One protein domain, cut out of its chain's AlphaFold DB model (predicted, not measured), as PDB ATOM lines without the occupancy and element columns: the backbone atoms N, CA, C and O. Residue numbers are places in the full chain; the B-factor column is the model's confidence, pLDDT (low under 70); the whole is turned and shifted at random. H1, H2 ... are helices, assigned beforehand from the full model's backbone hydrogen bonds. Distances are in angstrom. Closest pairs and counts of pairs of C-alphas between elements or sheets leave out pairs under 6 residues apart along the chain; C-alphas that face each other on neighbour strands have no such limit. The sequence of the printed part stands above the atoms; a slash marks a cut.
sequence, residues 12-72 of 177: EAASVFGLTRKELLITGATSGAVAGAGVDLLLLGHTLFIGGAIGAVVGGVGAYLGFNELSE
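Overview. This is residues 12 to 72 of the 177 residues of the protein "DUF3482 domain-containing protein" of Epsilonproteobacteria bacterium (UniProt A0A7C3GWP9). Two long helices, H2 and H3, fold back on each other as a helical hairpin and cross at a shallow angle, and the short helix H1 sits at the open end of the hairpin, close to the first turns of H2. The 61 printed residues hold three named helices, in the order H1, H2, H3, and no named strand; the class is all helix. The whole is only just loose, close to compact, with a radius of gyration of the C-alphas of 12.8 A, and its outline is a rod spanning 41 by 18 by 14 A.

Along the chain. Find C-alpha 21 at (247.385, 291.826, 255.900); from there H2, residues 21 to 42, runs 31.7 A to C-alpha 42 at (259.377, 321.071, 258.792). H3, residues 50 to 70, runs 29.5 A and ends at C-alpha 70, at (243.663, 292.139, 265.929). Look before H2 for H1, residues 12 to 17, 8.8 A long.

Arrangement. Start at the hairpin: H2 and H3 touch, with 71 pairs of C-alphas within 8 A. Their closest C-alphas are those of Gly 36 and Gly 52, 4.0 A apart. They run opposite ways at a shallow tilt of 33 degrees, only just short of steep. H1 and H2 are close but not clearly touching; their closest C-alphas, of Val 16 and Leu 24, are 7.0 A apart. These two run opposite ways at a tilt of 36 degrees, only just steep. H1 and H3 are near each other. In H1 every O i to N i+4 pair is within hydrogen-bond range; in H2 it is 17 of 18 and in H3 16 of 17.

Size, cuts and confidence. The C-alphas farthest apart, of Leu 44 and Glu 72, are 42.0 A apart. The printed part has no cut. The link from H1 to H2 is tight, and that from H2 to H3 is short. In this model the mean pLDDT of the printed part is 74.4; look for values under 70 at residues 12 to 21, residue 45 and residues 66 to 72.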
ATOM      1  N   GLU A  12     237.621 305.168 258.851       42.78
ATOM      2  CA  GLU A  12     238.803 304.733 259.579       42.78
ATOM      3  C   GLU A  12     238.660 303.278 260.050       42.78
ATOM      4  O   GLU A  12     239.545 302.468 259.773       42.78
ATOM      5  N   ALA A  13     237.532 302.896 260.662       48.62
ATOM      6  CA  ALA A  13     237.260 301.507 261.043       48.62
ATOM      7  C   ALA A  13     237.153 300.579 259.825       48.62
ATOM      8  O   ALA A  13     237.784 299.521 259.799       48.62
ATOM      9  N   ALA A  14     236.427 300.981 258.778       44.69
ATOM     10  CA  ALA A  14     236.288 300.199 257.548       44.69
ATOM     11  C   ALA A  14     237.648 299.942 256.870       44.69
ATOM     12  O   ALA A  14     237.901 298.843 256.371       44.69
ATOM     13  N   SER A  15     238.552 300.926 256.917       52.22
ATOM     14  CA  SER A  15     239.925 300.792 256.415       52.22
ATOM     15  C   SER A  15     240.811 299.894 257.283       52.22
ATOM     16  O   SER A  15     241.728 299.264 256.778       52.22
ATOM     17  N   VAL A  16     240.551 299.774 258.585       49.56
ATOM     18  CA  VAL A  16     241.355 298.917 259.471       49.56
ATOM     19  C   VAL A  16     240.846 297.471 259.460       49.56
ATOM     20  O   VAL A  16     241.649 296.539 259.481       49.56
ATOM     21  N   PHE A  17     239.528 297.269 259.378       51.97
ATOM     22  CA  PHE A  17     238.886 295.951 259.479       51.97
ATOM     23  C   PHE A  17     238.553 295.289 258.126       51.97
ATOM     24  O   PHE A  17     238.256 294.095 258.100       51.97
ATOM     25  N   GLY A  18     238.618 296.021 257.006       51.16
ATOM     26  CA  GLY A  18     238.346 295.504 255.654       51.16
ATOM     27  C   GLY A  18     239.583 295.145 254.819       51.16
ATOM     28  O   GLY A  18     239.442 294.534 253.762       51.16
ATOM     29  N   LEU A  19     240.789 295.509 255.270       57.97
ATOM     30  CA  LEU A  19     242.031 295.317 254.517       57.97
ATOM     31  C   LEU A  19     242.687 293.963 254.808       57.97
ATOM     32  O   LEU A  19     242.807 293.515 255.951       57.97
ATOM     33  N   THR A  20     243.195 293.309 253.764       65.06
ATOM     34  CA  THR A  20     244.073 292.145 253.916       65.06
ATOM     35  C   THR A  20     245.374 292.544 254.623       65.06
ATOM     36  O   THR A  20     245.802 293.696 254.573       65.06
ATOM     37  N   ARG A  21     246.085 291.580 255.231       68.50
ATOM     38  CA  ARG A  21     247.385 291.826 255.900       68.50
ATOM     39  C   ARG A  21     248.357 292.635 255.027       68.50
ATOM     40  O   ARG A  21     249.077 293.489 255.532       68.50
ATOM     41  N   LYS A  22     248.380 292.371 253.716       75.38
ATOM     42  CA  LYS A  22     249.245 293.075 252.760       75.38
ATOM     43  C   LYS A  22     248.813 294.531 252.575       75.38
ATOM     44  O   LYS A  22     249.664 295.412 252.550       75.38
ATOM     45  N   GLU A  23     247.517 294.783 252.471       71.94
ATOM     46  CA  GLU A  23     246.970 296.131 252.305       71.94
ATOM     47  C   GLU A  23     247.114 296.968 253.579       71.94
ATOM     48  O   GLU A  23     247.446 298.147 253.484       71.94
ATOM     49  N   LEU A  24     246.973 296.367 254.765       74.50
ATOM     50  CA  LEU A  24     247.213 297.057 256.036       74.50
ATOM     51  C   LEU A  24     248.694 297.433 256.211       74.50
ATOM     52  O   LEU A  24     248.996 298.535 256.654       74.50
ATOM     53  N   LEU A  25     249.624 296.555 255.815       82.69
ATOM     54  CA  LEU A  25     251.062 296.860 255.811       82.69
ATOM     55  C   LEU A  25     251.403 298.012 254.865       82.69
ATOM     56  O   LEU A  25     252.131 298.923 255.253       82.69
ATOM     57  N   ILE A  26     250.871 297.977 253.640       84.31
ATOM     58  CA  ILE A  26     251.073 299.040 252.648       84.31
ATOM     59  C   ILE A  26     250.479 300.354 253.160       84.31
ATOM     60  O   ILE A  26     251.138 301.386 253.078       84.31
ATOM     61  N   THR A  27     249.275 300.317 253.726       81.50
ATOM     62  CA  THR A  27     248.593 301.500 254.266       81.50
ATOM     63  C   THR A  27     249.340 302.064 255.469       81.50
ATOM     64  O   THR A  27     249.642 303.250 255.489       81.50
ATOM     65  N   GLY A  28     249.729 301.225 256.432       83.88
ATOM     66  CA  GLY A  28     250.516 301.636 257.595       83.88
ATOM     67  C   GLY A  28     251.864 302.234 257.203       83.88
ATOM     68  O   GLY A  28     252.228 303.300 257.693       83.88
ATOM     69  N   ALA A  29     252.577 301.606 256.265       87.25
ATOM     70  CA  ALA A  29     253.827 302.143 255.740       87.25
ATOM     71  C   ALA A  29     253.617 303.457 254.974       87.25
ATOM     72  O   ALA A  29     254.382 304.393 255.151       87.25
ATOM     73  N   THR A  30     252.564 303.572 254.165       86.50
ATOM     74  CA  THR A  30     252.283 304.796 253.399       86.50
ATOM     75  C   THR A  30     251.895 305.948 254.323       86.50
ATOM     76  O   THR A  30     252.482 307.022 254.239       86.50
ATOM     77  N   SER A  31     250.970 305.726 255.259       83.25
ATOM     78  CA  SER A  31     250.550 306.731 256.241       83.25
ATOM     79  C   SER A  31     251.702 307.145 257.153       83.25
ATOM     80  O   SER A  31     251.889 308.332 257.419       83.25
ATOM     81  N   GLY A  32     252.524 306.183 257.579       83.88
ATOM     82  CA  GLY A  32     253.745 306.454 258.325       83.88
ATOM     83  C   GLY A  32     254.751 307.272 257.514       83.88
ATOM     84  O   GLY A  32     255.314 308.232 258.034       83.88
ATOM     85  N   ALA A  33     254.936 306.953 256.230       87.56
ATOM     86  CA  ALA A  33     255.818 307.698 255.335       87.56
ATOM     87  C   ALA A  33     255.357 309.143 255.143       87.56
ATOM     88  O   ALA A  33     256.170 310.058 255.211       87.56
ATOM     89  N   VAL A  34     254.055 309.351 254.944       88.75
ATOM     90  CA  VAL A  34     253.450 310.681 254.796       88.75
ATOM     91  C   VAL A  34     253.629 311.500 256.075       88.75
ATOM     92  O   VAL A  34     254.073 312.645 256.009       88.75
ATOM     93  N   ALA A  35     253.356 310.909 257.241       83.69
ATOM     94  CA  ALA A  35     253.558 311.576 258.526       83.69
ATOM     95  C   ALA A  35     255.037 311.936 258.762       83.69
ATOM     96  O   ALA A  35     255.350 313.056 259.165       83.69
ATOM     97  N   GLY A  36     255.952 311.012 258.460       81.69
ATOM     98  CA  GLY A  36     257.395 311.222 258.574       81.69
ATOM     99  C   GLY A  36     257.942 312.257 257.588       81.69
ATOM    100  O   GLY A  36     258.775 313.081 257.959       81.69
ATOM    101  N   ALA A  37     257.420 312.286 256.361       84.12
ATOM    102  CA  ALA A  37     257.762 313.299 255.366       84.12
ATOM    103  C   ALA A  37     257.313 314.699 255.812       84.12
ATOM    104  O   ALA A  37     258.003 315.676 255.538       84.12
ATOM    105  N   GLY A  38     256.211 314.811 256.563       84.38
ATOM    106  CA  GLY A  38     255.811 316.063 257.209       84.38
ATOM    107  C   GLY A  38     256.894 316.626 258.136       84.38
ATOM    108  O   GLY A  38     257.142 317.829 258.131       84.38
ATOM    109  N   VAL A  39     257.605 315.762 258.870       80.38
ATOM    110  CA  VAL A  39     258.752 316.159 259.709       80.38
ATOM    111  C   VAL A  39     259.934 316.614 258.851       80.38
ATOM    112  O   VAL A  39     260.569 317.619 259.167       80.38
ATOM    113  N   ASP A  40     260.199 315.935 257.736       77.25
ATOM    114  CA  ASP A  40     261.256 316.335 256.797       77.25
ATOM    115  C   ASP A  40     260.981 317.706 256.158       77.25
ATOM    116  O   ASP A  40     261.894 318.518 256.006       77.25
ATOM    117  N   LEU A  41     259.715 317.997 255.842       83.31
ATOM    118  CA  LEU A  41     259.260 319.305 255.357       83.31
ATOM    119  C   LEU A  41     259.441 320.411 256.409       83.31
ATOM    120  O   LEU A  41     259.883 321.508 256.066       83.31
ATOM    121  N   LEU A  42     259.153 320.127 257.684       83.88
ATOM    122  CA  LEU A  42     259.377 321.071 258.792       83.88
ATOM    123  C   LEU A  42     260.863 321.392 258.996       83.88
ATOM    124  O   LEU A  42     261.206 322.488 259.434       83.88
ATOM    125  N   LEU A  43     261.748 320.464 258.630       81.62
ATOM    126  CA  LEU A  43     263.203 320.640 258.635       81.62
ATOM    127  C   LEU A  43     263.737 321.170 257.288       81.62
ATOM    128  O   LEU A  43     264.917 321.007 256.977       81.62
ATOM    129  N   LEU A  44     262.867 321.805 256.487       79.19
ATOM    130  CA  LEU A  44     263.165 322.405 255.178       79.19
ATOM    131  C   LEU A  44     263.800 321.426 254.170       79.19
ATOM    132  O   LEU A  44     264.504 321.839 253.252       79.19
ATOM    133  N   GLY A  45     263.563 320.120 254.328       65.69
ATOM    134  CA  GLY A  45     264.074 319.071 253.442       65.69
ATOM    135  C   GLY A  45     265.538 318.680 253.673       65.69
ATOM    136  O   GLY A  45     266.066 317.847 252.934       65.69
ATOM    137  N   HIS A  46     266.203 319.219 254.703       75.31
ATOM    138  CA  HIS A  46     267.612 318.912 254.998       75.31
ATOM    139  C   HIS A  46     267.862 317.465 255.439       75.31
ATOM    140  O   HIS A  46     268.998 316.997 255.437       75.31
ATOM    141  N   THR A  47     266.808 316.742 255.795       74.12
ATOM    142  CA  THR A  47     266.856 315.353 256.250       74.12
ATOM    143  C   THR A  47     266.811 314.330 255.115       74.12
ATOM    144  O   THR A  47     266.795 313.138 255.399       74.12
ATOM    145  N   LEU A  48     266.812 314.745 253.836       82.75
ATOM    146  CA  LEU A  48     266.839 313.840 252.670       82.75
ATOM    147  C   LEU A  48     265.770 312.727 252.729       82.75
ATOM    148  O   LEU A  48     266.042 311.580 252.381       82.75
ATOM    149  N   PHE A  49     264.558 313.056 253.185       80.12
ATOM    150  CA  PHE A  49     263.441 312.111 253.353       80.12
ATOM    151  C   PHE A  49     263.671 310.981 254.378       80.12
ATOM    152  O   PHE A  49     262.952 309.977 254.379       80.12
ATOM    153  N   ILE A  50     264.662 311.120 255.266       86.00
ATOM    154  CA  ILE A  50     264.924 310.145 256.332       86.00
ATOM    155  C   ILE A  50     263.720 310.012 257.272       86.00
ATOM    156  O   ILE A  50     263.397 308.896 257.674       86.00
ATOM    157  N   GLY A  51     263.024 311.103 257.594       81.62
ATOM    158  CA  GLY A  51     261.809 311.080 258.405       81.62
ATOM    159  C   GLY A  51     260.698 310.268 257.750       81.62
ATOM    160  O   GLY A  51     260.097 309.425 258.411       81.62
ATOM    161  N   GLY A  52     260.477 310.431 256.446       84.12
ATOM    162  CA  GLY A  52     259.545 309.627 255.658       84.12
ATOM    163  C   GLY A  52     259.934 308.150 255.617       84.12
ATOM    164  O   GLY A  52     259.085 307.287 255.815       84.12
ATOM    165  N   ALA A  53     261.220 307.830 255.450       86.56
ATOM    166  CA  ALA A  53     261.690 306.445 255.482       86.56
ATOM    167  C   ALA A  53     261.483 305.792 256.862       86.56
ATOM    168  O   ALA A  53     260.971 304.675 256.953       86.56
ATOM    169  N   ILE A  54     261.822 306.502 257.944       84.81
ATOM    170  CA  ILE A  54     261.606 306.039 259.322       84.81
ATOM    171  C   ILE A  54     260.111 305.886 259.592       84.81
ATOM    172  O   ILE A  54     259.681 304.856 260.107       84.81
ATOM    173  N   GLY A  55     259.313 306.874 259.198       82.44
ATOM    174  CA  GLY A  55     257.865 306.844 259.324       82.44
ATOM    175  C   GLY A  55     257.255 305.648 258.597       82.44
ATOM    176  O   GLY A  55     256.411 304.962 259.167       82.44
ATOM    177  N   ALA A  56     257.734 305.324 257.392       85.62
ATOM    178  CA  ALA A  56     257.278 304.163 256.636       85.62
ATOM    179  C   ALA A  56     257.568 302.842 257.354       85.62
ATOM    180  O   ALA A  56     256.704 301.971 257.453       85.62
ATOM    181  N   VAL A  57     258.781 302.703 257.892       89.88
ATOM    182  CA  VAL A  57     259.187 301.516 258.650       89.88
ATOM    183  C   VAL A  57     258.369 301.398 259.934       89.88
ATOM    184  O   VAL A  57     257.812 300.337 260.203       89.88
ATOM    185  N   VAL A  58     258.241 302.480 260.703       86.69
ATOM    186  CA  VAL A  58     257.489 302.495 261.968       86.69
ATOM    187  C   VAL A  58     256.008 302.207 261.729       86.69
ATOM    188  O   VAL A  58     255.432 301.376 262.426       86.69
ATOM    189  N   GLY A  59     255.397 302.830 260.720       82.12
ATOM    190  CA  GLY A  59     253.997 302.605 260.362       82.12
ATOM    191  C   GLY A  59     253.737 301.192 259.832       82.12
ATOM    192  O   GLY A  59     252.751 300.563 260.213       82.12
ATOM    193  N   GLY A  60     254.648 300.647 259.021       84.44
ATOM    194  CA  GLY A  60     254.575 299.268 258.531       84.44
ATOM    195  C   GLY A  60     254.756 298.227 259.641       84.44
ATOM    196  O   GLY A  60     253.988 297.270 259.720       84.44
ATOM    197  N   VAL A  61     255.723 298.421 260.544       84.00
ATOM    198  CA  VAL A  61     255.946 297.537 261.703       84.00
ATOM    199  C   VAL A  61     254.796 297.643 262.704       84.00
ATOM    200  O   VAL A  61     254.323 296.622 263.198       84.00
ATOM    201  N   GLY A  62     254.291 298.852 262.959       81.69
ATOM    202  CA  GLY A  62     253.115 299.074 263.798       81.69
ATOM    203  C   GLY A  62     251.879 298.358 263.251       81.69
ATOM    204  O   GLY A  62     251.201 297.656 263.997       81.69
ATOM    205  N   ALA A  63     251.641 298.443 261.939       80.25
ATOM    206  CA  ALA A  63     250.582 297.692 261.266       80.25
ATOM    207  C   ALA A  63     250.804 296.170 261.331       80.25
ATOM    208  O   ALA A  63     249.853 295.422 261.543       80.25
ATOM    209  N   TYR A  64     252.050 295.697 261.199       80.31
ATOM    210  CA  TYR A  64     252.390 294.273 261.302       80.31
ATOM    211  C   TYR A  64     252.087 293.694 262.691       80.31
ATOM    212  O   TYR A  64     251.475 292.631 262.801       80.31
ATOM    213  N   LEU A  65     252.517 294.396 263.746       78.81
ATOM    214  CA  LEU A  65     252.330 293.980 265.136       78.81
ATOM    215  C   LEU A  65     250.865 294.131 265.566       78.81
ATOM    216  O   LEU A  65     250.300 293.202 266.135       78.81
ATOM    217  N   GLY A  66     250.226 295.250 265.211       69.50
ATOM    218  CA  GLY A  66     248.807 295.491 265.470       69.50
ATOM    219  C   GLY A  66     247.894 294.474 264.784       69.50
ATOM    220  O   GLY A  66     246.919 294.038 265.384       69.50
ATOM    221  N   PHE A  67     248.234 294.009 263.574       65.44
ATOM    222  CA  PHE A  67     247.491 292.934 262.905       65.44
ATOM    223  C   PHE A  67     247.496 291.628 263.713       65.44
ATOM    224  O   PHE A  67     246.499 290.910 263.729       65.44
ATOM    225  N   ASN A  68     248.613 291.295 264.368       60.59
ATOM    226  CA  ASN A  68     248.697 290.092 265.196       60.59
ATOM    227  C   ASN A  68     247.805 290.192 266.442       60.59
ATOM    228  O   ASN A  68     247.169 289.204 266.792       60.59
ATOM    229  N   GLU A  69     247.688 291.381 267.033       60.69
ATOM    230  CA  GLU A  69     246.786 291.637 268.163       60.69
ATOM    231  C   GLU A  69     245.305 291.636 267.729       60.69
ATOM    232  O   GLU A  69     244.452 291.045 268.387       60.69
ATOM    233  N   LEU A  70     244.995 292.209 266.555       51.97
ATOM    234  CA  LEU A  70     243.663 292.139 265.929       51.97
ATOM    235  C   LEU A  70     243.268 290.690 265.581       51.97
ATOM    236  O   LEU A  70     242.097 290.324 265.653       51.97
ATOM    237  N   SER A  71     244.248 289.849 265.239       48.53
ATOM    238  CA  SER A  71     244.083 288.407 265.024       48.53
ATOM    239  C   SER A  71     243.894 287.610 266.325       48.53
ATOM    240  O   SER A  71     243.522 286.435 266.249       48.53
ATOM    241  N   GLU A  72     244.166 288.199 267.493       43.72
ATOM    242  CA  GLU A  72     244.043 287.568 268.815       43.72
ATOM    243  C   GLU A  72     242.794 287.992 269.596       43.72
ATOM    244  O   GLU A  72     242.609 287.566 270.740       43.72
TER     245      GLU A  72